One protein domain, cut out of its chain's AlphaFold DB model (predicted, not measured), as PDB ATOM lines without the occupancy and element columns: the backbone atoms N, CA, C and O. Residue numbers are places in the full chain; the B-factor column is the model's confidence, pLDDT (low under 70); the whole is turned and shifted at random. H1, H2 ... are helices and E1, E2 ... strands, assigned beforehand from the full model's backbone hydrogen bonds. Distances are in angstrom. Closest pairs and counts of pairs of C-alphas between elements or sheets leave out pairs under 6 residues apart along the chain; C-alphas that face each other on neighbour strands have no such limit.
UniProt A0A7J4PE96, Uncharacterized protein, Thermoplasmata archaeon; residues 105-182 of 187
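AT A GLANCE: This is residues 105 to 182 of the 187 residues of an uncharacterized protein of Thermoplasmata archaeon (UniProt A0A7J4PE96). This is a rod with two lobes: one has a small parallel sheet, ordered E1 E2 E3, with H1 near edge strand E3; the other is a hairpin of helices H2 and H3. The 78 printed residues, mixed in class, run E1 E2 H1 E3 H2 H3. The whole is only just compact, close to loose: radius of gyration of the C-alphas 13.8 A, spans 44 by 20 by 17 A.

IN THESE COORDINATES: Find C-alpha 105 at (-0.345, -10.839, -29.133), where E1, residues 105 to 109, begins its 12.8 A. E2 is residues 122 to 126, 12.8 A; E3, 143 to 145, 7.1 A; H1, 132 to 138, 9.9 A; H2, 156 to 163, 10.4 A. H3, 170 to 180, runs 15.2 A to C-alpha 180 at (-3.282, -44.666, -15.508).

HOW THE PARTS SIT: Look at N 107 and O 123, 3.0 A, between parallel E1 and E2, and N 124 and O 143, 2.9 A, between parallel E2 and E3. E2, H1, E3 form a strand-helix-strand unit, parallel neighbours joined through a helix, with a right-handed crossover. H1 is not on the sheet. H2 and H3 touch, opposite ways at a shallow tilt of 16 degrees; their closest C-alphas, Leu 162 and Gln 173, are 6.3 A apart. In H1, H2 and H3 every O i to N i+4 pair is within hydrogen-bond range.

THE WHOLE: The printed part has no cut; E1 to E2 is a long link. Residues 105 to 106, 120 to 121 and 147 are under pLDDT 70.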
ATOM      1  N   ARG A 105      -1.361 -10.236 -29.999       65.12
ATOM      2  CA  ARG A 105      -0.345 -10.839 -29.133       65.12
ATOM      3  C   ARG A 105      -0.568 -12.336 -29.018       65.12
ATOM      4  O   ARG A 105      -1.696 -12.772 -28.793       65.12
ATOM      5  N   LEU A 106       0.509 -13.102 -29.145       67.00
ATOM      6  CA  LEU A 106       0.544 -14.512 -28.780       67.00
ATOM      7  C   LEU A 106       1.445 -14.651 -27.559       67.00
ATOM      8  O   LEU A 106       2.654 -14.456 -27.666       67.00
ATOM      9  N   ILE A 107       0.855 -14.980 -26.418       72.56
ATOM     10  CA  ILE A 107       1.600 -15.254 -25.187       72.56
ATOM     11  C   ILE A 107       1.591 -16.752 -24.910       72.56
ATOM     12  O   ILE A 107       0.620 -17.440 -25.223       72.56
ATOM     13  N   THR A 108       2.674 -17.261 -24.337       72.12
ATOM     14  CA  THR A 108       2.764 -18.644 -23.866       72.12
ATOM     15  C   THR A 108       2.619 -18.672 -22.353       72.12
ATOM     16  O   THR A 108       3.188 -17.817 -21.678       72.12
ATOM     17  N   ALA A 109       1.884 -19.650 -21.838       76.31
ATOM     18  CA  ALA A 109       1.848 -19.971 -20.418       76.31
ATOM     19  C   ALA A 109       2.306 -21.420 -20.244       76.31
ATOM     20  O   ALA A 109       1.719 -22.339 -20.824       76.31
ATOM     21  N   ASP A 110       3.361 -21.612 -19.461       74.38
ATOM     22  CA  ASP A 110       3.919 -22.924 -19.136       74.38
ATOM     23  C   ASP A 110       3.243 -23.522 -17.895       74.38
ATOM     24  O   ASP A 110       3.262 -24.738 -17.686       74.38
ATOM     25  N   THR A 111       2.576 -22.679 -17.102       73.06
ATOM     26  CA  THR A 111       1.785 -23.070 -15.933       73.06
ATOM     27  C   THR A 111       0.439 -22.341 -15.880       73.06
ATOM     28  O   THR A 111       0.227 -21.325 -16.542       73.06
ATOM     29  N   PHE A 112      -0.506 -22.855 -15.084       74.06
ATOM     30  CA  PHE A 112      -1.819 -22.216 -14.915       74.06
ATOM     31  C   PHE A 112      -1.718 -20.847 -14.224       74.06
ATOM     32  O   PHE A 112      -2.481 -19.941 -14.546       74.06
ATOM     33  N   ASP A 113      -0.745 -20.672 -13.330       75.94
ATOM     34  CA  ASP A 113      -0.526 -19.419 -12.599       75.94
ATOM     35  C   ASP A 113       0.036 -18.296 -13.490       75.94
ATOM     36  O   ASP A 113      -0.072 -17.117 -13.156       75.94
ATOM     37  N   GLU A 114       0.605 -18.648 -14.644       75.56
ATOM     38  CA  GLU A 114       1.105 -17.708 -15.654       75.56
ATOM     39  C   GLU A 114       0.005 -17.172 -16.582       75.56
ATOM     40  O   GLU A 114       0.280 -16.340 -17.451       75.56
ATOM     41  N   LEU A 115      -1.246 -17.611 -16.407       77.69
ATOM     42  CA  LEU A 115      -2.387 -17.052 -17.123       77.69
ATOM     43  C   LEU A 115      -2.569 -15.575 -16.749       77.69
ATOM     44  O   LEU A 115      -3.132 -15.225 -15.709       77.69
ATOM     45  N   GLU A 116      -2.100 -14.685 -17.625       70.38
ATOM     46  CA  GLU A 116      -2.390 -13.260 -17.521       70.38
ATOM     47  C   GLU A 116      -3.902 -12.998 -17.607       70.38
ATOM     48  O   GLU A 116      -4.655 -13.737 -18.238       70.38
ATOM     49  N   GLN A 117      -4.344 -11.878 -17.024       76.12
ATOM     50  CA  GLN A 117      -5.711 -11.385 -17.213       76.12
ATOM     51  C   GLN A 117      -6.035 -11.238 -18.709       76.12
ATOM     52  O   GLN A 117      -5.180 -10.768 -19.469       76.12
ATOM     53  N   PRO A 118      -7.271 -11.552 -19.133       71.62
ATOM     54  CA  PRO A 118      -7.643 -11.503 -20.535       71.62
ATOM     55  C   PRO A 118      -7.500 -10.074 -21.064       71.62
ATOM     56  O   PRO A 118      -8.096  -9.124 -20.549       71.62
ATOM     57  N   ARG A 119      -6.681  -9.921 -22.107       70.81
ATOM     58  CA  ARG A 119      -6.450  -8.653 -22.802       70.81
ATOM     59  C   ARG A 119      -7.074  -8.703 -24.200       70.81
ATOM     60  O   ARG A 119      -7.070  -9.763 -24.833       70.81
ATOM     61  N   PRO A 120      -7.590  -7.575 -24.722       68.31
ATOM     62  CA  PRO A 120      -8.048  -7.504 -26.105       68.31
ATOM     63  C   PRO A 120      -6.953  -7.968 -27.069       68.31
ATOM     64  O   PRO A 120      -5.777  -7.677 -26.852       68.31
ATOM     65  N   ASN A 121      -7.341  -8.674 -28.135       67.50
ATOM     66  CA  ASN A 121      -6.439  -9.130 -29.201       67.50
ATOM     67  C   ASN A 121      -5.246  -9.979 -28.713       67.50
ATOM     68  O   ASN A 121      -4.212 -10.036 -29.375       67.50
ATOM     69  N   THR A 122      -5.373 -10.628 -27.554       72.12
ATOM     70  CA  THR A 122      -4.362 -11.548 -27.026       72.12
ATOM     71  C   THR A 122      -4.879 -12.975 -27.114       72.12
ATOM     72  O   THR A 122      -6.001 -13.264 -26.696       72.12
ATOM     73  N   VAL A 123      -4.054 -13.857 -27.663       73.06
ATOM     74  CA  VAL A 123      -4.263 -15.300 -27.658       73.06
ATOM     75  C   VAL A 123      -3.211 -15.927 -26.761       73.06
ATOM     76  O   VAL A 123      -2.029 -15.598 -26.857       73.06
ATOM     77  N   THR A 124      -3.647 -16.836 -25.897       77.06
ATOM     78  CA  THR A 124      -2.770 -17.545 -24.969       77.06
ATOM     79  C   THR A 124      -2.593 -18.981 -25.439       77.06
ATOM     80  O   THR A 124      -3.566 -19.728 -25.566       77.06
ATOM     81  N   ALA A 125      -1.352 -19.369 -25.706       75.88
ATOM     82  CA  ALA A 125      -0.963 -20.749 -25.940       75.88
ATOM     83  C   ALA A 125      -0.557 -21.396 -24.613       75.88
ATOM     84  O   ALA A 125       0.361 -20.923 -23.946       75.88
ATOM     85  N   LEU A 126      -1.251 -22.459 -24.223       77.62
ATOM     86  CA  LEU A 126      -0.923 -23.222 -23.025       77.62
ATOM     87  C   LEU A 126       0.007 -24.360 -23.419       77.62
ATOM     88  O   LEU A 126      -0.388 -25.243 -24.180       77.62
ATOM     89  N   ASN A 127       1.215 -24.361 -22.864       73.06
ATOM     90  CA  ASN A 127       2.201 -25.426 -23.064       73.06
ATOM     91  C   ASN A 127       1.979 -26.610 -22.110       73.06
ATOM     92  O   ASN A 127       2.872 -27.421 -21.866       73.06
ATOM     93  N   PHE A 128       0.771 -26.722 -21.566       71.19
ATOM     94  CA  PHE A 128       0.341 -27.811 -20.713       71.19
ATOM     95  C   PHE A 128      -1.107 -28.184 -21.055       71.19
ATOM     96  O   PHE A 128      -1.903 -27.323 -21.448       71.19
ATOM     97  N   PRO A 129      -1.462 -29.471 -20.928       72.12
ATOM     98  CA  PRO A 129      -2.825 -29.921 -21.154       72.12
ATOM     99  C   PRO A 129      -3.755 -29.442 -20.037       72.12
ATOM    100  O   PRO A 129      -3.375 -29.420 -18.864       72.12
ATOM    101  N   ILE A 130      -5.001 -29.139 -20.391       78.50
ATOM    102  CA  ILE A 130      -6.051 -28.789 -19.427       78.50
ATOM    103  C   ILE A 130      -7.246 -29.730 -19.549       78.50
ATOM    104  O   ILE A 130      -7.457 -30.367 -20.580       78.50
ATOM    105  N   THR A 131      -8.046 -29.822 -18.488       81.56
ATOM    106  CA  THR A 131      -9.292 -30.594 -18.526       81.56
ATOM    107  C   THR A 131     -10.344 -29.891 -19.384       81.56
ATOM    108  O   THR A 131     -10.309 -28.670 -19.565       81.56
ATOM    109  N   GLU A 132     -11.320 -30.647 -19.892       81.00
ATOM    110  CA  GLU A 132     -12.436 -30.076 -20.659       81.00
ATOM    111  C   GLU A 132     -13.205 -29.019 -19.850       81.00
ATOM    112  O   GLU A 132     -13.440 -27.918 -20.344       81.00
ATOM    113  N   ASP A 133     -13.510 -29.291 -18.579       80.75
ATOM    114  CA  ASP A 133     -14.188 -28.335 -17.693       80.75
ATOM    115  C   ASP A 133     -13.411 -27.016 -17.544       80.75
ATOM    116  O   ASP A 133     -14.004 -25.933 -17.524       80.75
ATOM    117  N   ALA A 134     -12.082 -27.089 -17.445       81.44
ATOM    118  CA  ALA A 134     -11.223 -25.914 -17.353       81.44
ATOM    119  C   ALA A 134     -11.200 -25.128 -18.665       81.44
ATOM    120  O   ALA A 134     -11.350 -23.904 -18.659       81.44
ATOM    121  N   TYR A 135     -11.090 -25.833 -19.792       82.62
ATOM    122  CA  TYR A 135     -11.171 -25.233 -21.119       82.62
ATOM    123  C   TYR A 135     -12.497 -24.496 -21.319       82.62
ATOM    124  O   TYR A 135     -12.507 -23.354 -21.780       82.62
ATOM    125  N   LEU A 136     -13.617 -25.118 -20.938       83.38
ATOM    126  CA  LEU A 136     -14.946 -24.527 -21.074       83.38
ATOM    127  C   LEU A 136     -15.103 -23.238 -20.265       83.38
ATOM    128  O   LEU A 136     -15.734 -22.314 -20.765       83.38
ATOM    129  N   LYS A 137     -14.508 -23.150 -19.070       84.12
ATOM    130  CA  LYS A 137     -14.512 -21.923 -18.259       84.12
ATOM    131  C   LYS A 137     -13.590 -20.851 -18.833       84.12
ATOM    132  O   LYS A 137     -13.969 -19.688 -18.940       84.12
ATOM    133  N   LEU A 138     -12.368 -21.224 -19.213       82.38
ATOM    134  CA  LEU A 138     -11.385 -20.254 -19.687       82.38
ATOM    135  C   LEU A 138     -11.757 -19.671 -21.050       82.38
ATOM    136  O   LEU A 138     -11.583 -18.473 -21.249       82.38
ATOM    137  N   LYS A 139     -12.331 -20.462 -21.967       81.62
ATOM    138  CA  LYS A 139     -12.721 -19.980 -23.305       81.62
ATOM    139  C   LYS A 139     -13.827 -18.914 -23.290       81.62
ATOM    140  O   LYS A 139     -14.065 -18.276 -24.311       81.62
ATOM    141  N   GLU A 140     -14.539 -18.745 -22.172       82.69
ATOM    142  CA  GLU A 140     -15.534 -17.672 -22.008       82.69
ATOM    143  C   GLU A 140     -14.874 -16.292 -21.919       82.69
ATOM    144  O   GLU A 140     -15.496 -15.279 -22.231       82.69
ATOM    145  N   THR A 141     -13.611 -16.255 -21.491       80.62
ATOM    146  CA  THR A 141     -12.875 -15.020 -21.195       80.62
ATOM    147  C   THR A 141     -11.584 -14.889 -21.997       80.62
ATOM    148  O   THR A 141     -11.172 -13.773 -22.302       80.62
ATOM    149  N   HIS A 142     -10.969 -16.007 -22.379       78.75
ATOM    150  CA  HIS A 142      -9.694 -16.078 -23.081       78.75
ATOM    151  C   HIS A 142      -9.854 -16.716 -24.455       78.75
ATOM    152  O   HIS A 142     -10.690 -17.589 -24.680       78.75
ATOM    153  N   MET A 143      -8.971 -16.329 -25.367       76.75
ATOM    154  CA  MET A 143      -8.753 -17.058 -26.608       76.75
ATOM    155  C   MET A 143      -7.576 -17.999 -26.404       76.75
ATOM    156  O   MET A 143      -6.464 -17.539 -26.151       76.75
ATOM    157  N   LEU A 144      -7.829 -19.303 -26.484       74.38
ATOM    158  CA  LEU A 144      -6.855 -20.317 -26.103       74.38
ATOM    159  C   LEU A 144      -6.405 -21.176 -27.282       74.38
ATOM    160  O   LEU A 144      -7.208 -21.593 -28.119       74.38
ATOM    161  N   ILE A 145      -5.116 -21.497 -27.278       72.75
ATOM    162  CA  ILE A 145      -4.519 -22.597 -28.032       72.75
ATOM    163  C   ILE A 145      -4.015 -23.591 -26.988       72.75
ATOM    164  O   ILE A 145      -3.152 -23.252 -26.185       72.75
ATOM    165  N   THR A 146      -4.588 -24.788 -26.938       71.06
ATOM    166  CA  THR A 146      -4.269 -25.763 -25.889       71.06
ATOM    167  C   THR A 146      -4.692 -27.165 -26.307       71.06
ATOM    168  O   THR A 146      -5.603 -27.330 -27.123       71.06
ATOM    169  N   ASP A 147      -4.050 -28.167 -25.715       68.06
ATOM    170  CA  ASP A 147      -4.486 -29.553 -25.790       68.06
ATOM    171  C   ASP A 147      -5.474 -29.848 -24.653       68.06
ATOM    172  O   ASP A 147      -5.162 -29.704 -23.468       68.06
ATOM    173  N   ILE A 148      -6.680 -30.281 -25.018       70.81
ATOM    174  CA  ILE A 148      -7.711 -30.674 -24.055       70.81
ATOM    175  C   ILE A 148      -7.546 -32.161 -23.751       70.81
ATOM    176  O   ILE A 148      -7.553 -32.994 -24.660       70.81
ATOM    177  N   GLU A 149      -7.435 -32.508 -22.472       74.31
ATOM    178  CA  GLU A 149      -7.362 -33.894 -22.024       74.31
ATOM    179  C   GLU A 149      -8.646 -34.297 -21.286       74.31
ATOM    180  O   GLU A 149      -9.027 -33.716 -20.267       74.31
ATOM    181  N   GLU A 150      -9.300 -35.350 -21.769       72.44
ATOM    182  CA  GLU A 150     -10.431 -35.959 -21.070       72.44
ATOM    183  C   GLU A 150      -9.946 -36.771 -19.860       72.44
ATOM    184  O   GLU A 150      -9.239 -37.779 -19.998       72.44
ATOM    185  N   VAL A 151     -10.363 -36.376 -18.657       70.62
ATOM    186  CA  VAL A 151     -10.082 -37.099 -17.407       70.62
ATOM    187  C   VAL A 151     -11.273 -37.998 -17.080       70.62
ATOM    188  O   VAL A 151     -12.212 -37.599 -16.396       70.62
ATOM    189  N   ILE A 152     -11.245 -39.228 -17.600       71.00
ATOM    190  CA  ILE A 152     -12.299 -40.230 -17.383       71.00
ATOM    191  C   ILE A 152     -11.673 -41.457 -16.710       71.00
ATOM    192  O   ILE A 152     -10.766 -42.057 -17.295       71.00
ATOM    193  N   PRO A 153     -12.133 -41.860 -15.510       70.00
ATOM    194  CA  PRO A 153     -11.636 -43.060 -14.851       70.00
ATOM    195  C   PRO A 153     -12.108 -44.325 -15.580       70.00
ATOM    196  O   PRO A 153     -13.299 -44.619 -15.633       70.00
ATOM    197  N   GLU A 154     -11.158 -45.114 -16.082       76.75
ATOM    198  CA  GLU A 154     -11.421 -46.391 -16.771       76.75
ATOM    199  C   GLU A 154     -11.531 -47.586 -15.806       76.75
ATOM    200  O   GLU A 154     -11.879 -48.696 -16.202       76.75
ATOM    201  N   SER A 155     -11.250 -47.369 -14.516       78.25
ATOM    202  CA  SER A 155     -11.320 -48.393 -13.471       78.25
ATOM    203  C   SER A 155     -11.796 -47.824 -12.133       78.25
ATOM    204  O   SER A 155     -11.745 -46.616 -11.897       78.25
ATOM    205  N   LEU A 156     -12.230 -48.709 -11.223       81.12
ATOM    206  CA  LEU A 156     -12.585 -48.339  -9.845       81.12
ATOM    207  C   LEU A 156     -11.401 -47.708  -9.101       81.12
ATOM    208  O   LEU A 156     -11.584 -46.701  -8.424       81.12
ATOM    209  N   LEU A 157     -10.193 -48.248  -9.296       81.81
ATOM    210  CA  LEU A 157      -8.965 -47.689  -8.734       81.81
ATOM    211  C   LEU A 157      -8.689 -46.288  -9.293       81.81
ATOM    212  O   LEU A 157      -8.406 -45.366  -8.538       81.81
ATOM    213  N   GLY A 158      -8.835 -46.101 -10.609       80.25
ATOM    214  CA  GLY A 158      -8.687 -44.785 -11.231       80.25
ATOM    215  C   GLY A 158      -9.700 -43.771 -10.698       80.25
ATOM    216  O   GLY A 158      -9.346 -42.622 -10.460       80.25
ATOM    217  N   LYS A 159     -10.941 -44.202 -10.446       83.31
ATOM    218  CA  LYS A 159     -11.993 -43.358  -9.865       83.31
ATOM    219  C   LYS A 159     -11.663 -42.920  -8.439       83.31
ATOM    220  O   LYS A 159     -11.904 -41.768  -8.096       83.31
ATOM    221  N   GLU A 160     -11.133 -43.822  -7.620       85.88
ATOM    222  CA  GLU A 160     -10.727 -43.522  -6.244       85.88
ATOM    223  C   GLU A 160      -9.522 -42.576  -6.211       85.88
ATOM    224  O   GLU A 160      -9.559 -41.559  -5.525       85.88
ATOM    225  N   LEU A 161      -8.489 -42.859  -7.010       83.62
ATOM    226  CA  LEU A 161      -7.281 -42.034  -7.065       83.62
ATOM    227  C   LEU A 161      -7.567 -40.625  -7.598       83.62
ATOM    228  O   LEU A 161      -7.116 -39.656  -6.997       83.62
ATOM    229  N   LEU A 162      -8.354 -40.496  -8.675       83.25
ATOM    230  CA  LEU A 162      -8.761 -39.187  -9.202       83.25
ATOM    231  C   LEU A 162      -9.700 -38.445  -8.243       83.25
ATOM    232  O   LEU A 162      -9.628 -37.226  -8.150       83.25
ATOM    233  N   GLY A 163     -10.555 -39.162  -7.508       80.50
ATOM    234  CA  GLY A 163     -11.459 -38.571  -6.518       80.50
ATOM    235  C   GLY A 163     -10.759 -37.989  -5.285       80.50
ATOM    236  O   GLY A 163     -11.372 -37.197  -4.574       80.50
ATOM    237  N   ASN A 164      -9.499 -38.364  -5.047       86.06
ATOM    238  CA  ASN A 164      -8.676 -37.860  -3.945       86.06
ATOM    239  C   ASN A 164      -7.832 -36.632  -4.323       86.06
ATOM    240  O   ASN A 164      -7.223 -36.030  -3.440       86.06
ATOM    241  N   ILE A 165      -7.764 -36.278  -5.608       83.56
ATOM    242  CA  ILE A 165      -7.081 -35.066  -6.065       83.56
ATOM    243  C   ILE A 165      -8.068 -33.903  -5.990       83.56
ATOM    244  O   ILE A 165      -9.245 -34.055  -6.330       83.56
ATOM    245  N   ASP A 166      -7.592 -32.742  -5.540       80.69
ATOM    246  CA  ASP A 166      -8.391 -31.523  -5.575       80.69
ATOM    247  C   ASP A 166      -8.854 -31.247  -7.013       80.69
ATOM    248  O   ASP A 166      -8.073 -31.324  -7.965       80.69
ATOM    249  N   LYS A 167     -10.132 -30.900  -7.176       72.31
ATOM    250  CA  LYS A 167     -10.686 -30.529  -8.480       72.31
ATOM    251  C   LYS A 167      -9.975 -29.321  -9.084       72.31
ATOM    252  O   LYS A 167      -9.977 -29.190 -10.308       72.31
ATOM    253  N   GLU A 168      -9.395 -28.463  -8.251       72.62
ATOM    254  CA  GLU A 168      -8.616 -27.302  -8.682       72.62
ATOM    255  C   GLU A 168      -7.189 -27.677  -9.119       72.62
ATOM    256  O   GLU A 168      -6.614 -26.992  -9.964       72.62
ATOM    257  N   ASP A 169      -6.650 -28.814  -8.659       76.19
ATOM    258  CA  ASP A 169      -5.345 -29.337  -9.082       76.19
ATOM    259  C   ASP A 169      -5.463 -30.124 -10.401       76.19
ATOM    260  O   ASP A 169      -5.405 -31.358 -10.477       76.19
ATOM    261  N   MET A 170      -5.689 -29.367 -11.473       75.88
ATOM    262  CA  MET A 170      -5.896 -29.887 -12.826       75.88
ATOM    263  C   MET A 170      -4.657 -30.599 -13.372       75.88
ATOM    264  O   MET A 170      -4.786 -31.599 -14.079       75.88
ATOM    265  N   LEU A 171      -3.460 -30.113 -13.030       74.25
ATOM    266  CA  LEU A 171      -2.207 -30.708 -13.485       74.25
ATOM    267  C   LEU A 171      -2.063 -32.123 -12.922       74.25
ATOM    268  O   LEU A 171      -1.840 -33.063 -13.685       74.25
ATOM    269  N   SER A 172      -2.270 -32.304 -11.616       79.12
ATOM    270  CA  SER A 172      -2.216 -33.630 -10.996       79.12
ATOM    271  C   SER A 172      -3.290 -34.569 -11.547       79.12
ATOM    272  O   SER A 172      -3.004 -35.742 -11.794       79.12
ATOM    273  N   GLN A 173      -4.503 -34.069 -11.815       80.44
ATOM    274  CA  GLN A 173      -5.564 -34.860 -12.453       80.44
ATOM    275  C   GLN A 173      -5.170 -35.339 -13.857       80.44
ATOM    276  O   GLN A 173      -5.354 -36.516 -14.183       80.44
ATOM    277  N   VAL A 174      -4.597 -34.461 -14.688       78.44
ATOM    278  CA  VAL A 174      -4.166 -34.813 -16.047       78.44
ATOM    279  C   VAL A 174      -2.969 -35.767 -16.023       78.44
ATOM    280  O   VAL A 174      -2.983 -36.777 -16.733       78.44
ATOM    281  N   LEU A 175      -1.963 -35.507 -15.182       77.44
ATOM    282  CA  LEU A 175      -0.790 -36.373 -15.032       77.44
ATOM    283  C   LEU A 175      -1.189 -37.777 -14.567       77.44
ATOM    284  O   LEU A 175      -0.760 -38.766 -15.164       77.44
ATOM    285  N   LEU A 176      -2.054 -37.877 -13.551       80.69
ATOM    286  CA  LEU A 176      -2.550 -39.160 -13.063       80.69
ATOM    287  C   LEU A 176      -3.383 -39.885 -14.130       80.69
ATOM    288  O   LEU A 176      -3.207 -41.084 -14.327       80.69
ATOM    289  N   SER A 177      -4.251 -39.175 -14.855       79.94
ATOM    290  CA  SER A 177      -5.023 -39.749 -15.966       79.94
ATOM    291  C   SER A 177      -4.110 -40.334 -17.053       79.94
ATOM    292  O   SER A 177      -4.306 -41.468 -17.495       79.94
ATOM    293  N   ARG A 178      -3.054 -39.606 -17.444       77.75
ATOM    294  CA  ARG A 178      -2.055 -40.080 -18.419       77.75
ATOM    295  C   ARG A 178      -1.280 -41.296 -17.904       77.75
ATOM    296  O   ARG A 178      -1.136 -42.267 -18.647       77.75
ATOM    297  N   LEU A 179      -0.862 -41.273 -16.637       78.50
ATOM    298  CA  LEU A 179      -0.211 -42.393 -15.946       78.50
ATOM    299  C   LEU A 179      -1.070 -43.660 -15.959       78.50
ATOM    300  O   LEU A 179      -0.598 -44.722 -16.361       78.50
ATOM    301  N   LEU A 180      -2.339 -43.545 -15.559       78.25
ATOM    302  CA  LEU A 180      -3.282 -44.666 -15.508       78.25
ATOM    303  C   LEU A 180      -3.544 -45.282 -16.890       78.25
ATOM    304  O   LEU A 180      -3.843 -46.470 -16.979       78.25
ATOM    305  N   ARG A 181      -3.394 -44.492 -17.959       76.81
ATOM    306  CA  ARG A 181      -3.548 -44.922 -19.358       76.81
ATOM    307  C   ARG A 181      -2.239 -45.361 -20.023       76.81
ATOM    308  O   ARG A 181      -2.245 -45.699 -21.203       76.81
ATOM    309  N   GLY A 182      -1.112 -45.323 -19.307       70.62
ATOM    310  CA  GLY A 182       0.205 -45.650 -19.862       70.62
ATOM    311  C   GLY A 182       0.677 -44.689 -20.962       70.62
ATOM    312  O   GLY A 182       1.490 -45.074 -21.801       70.62
TER     313      GLY A 182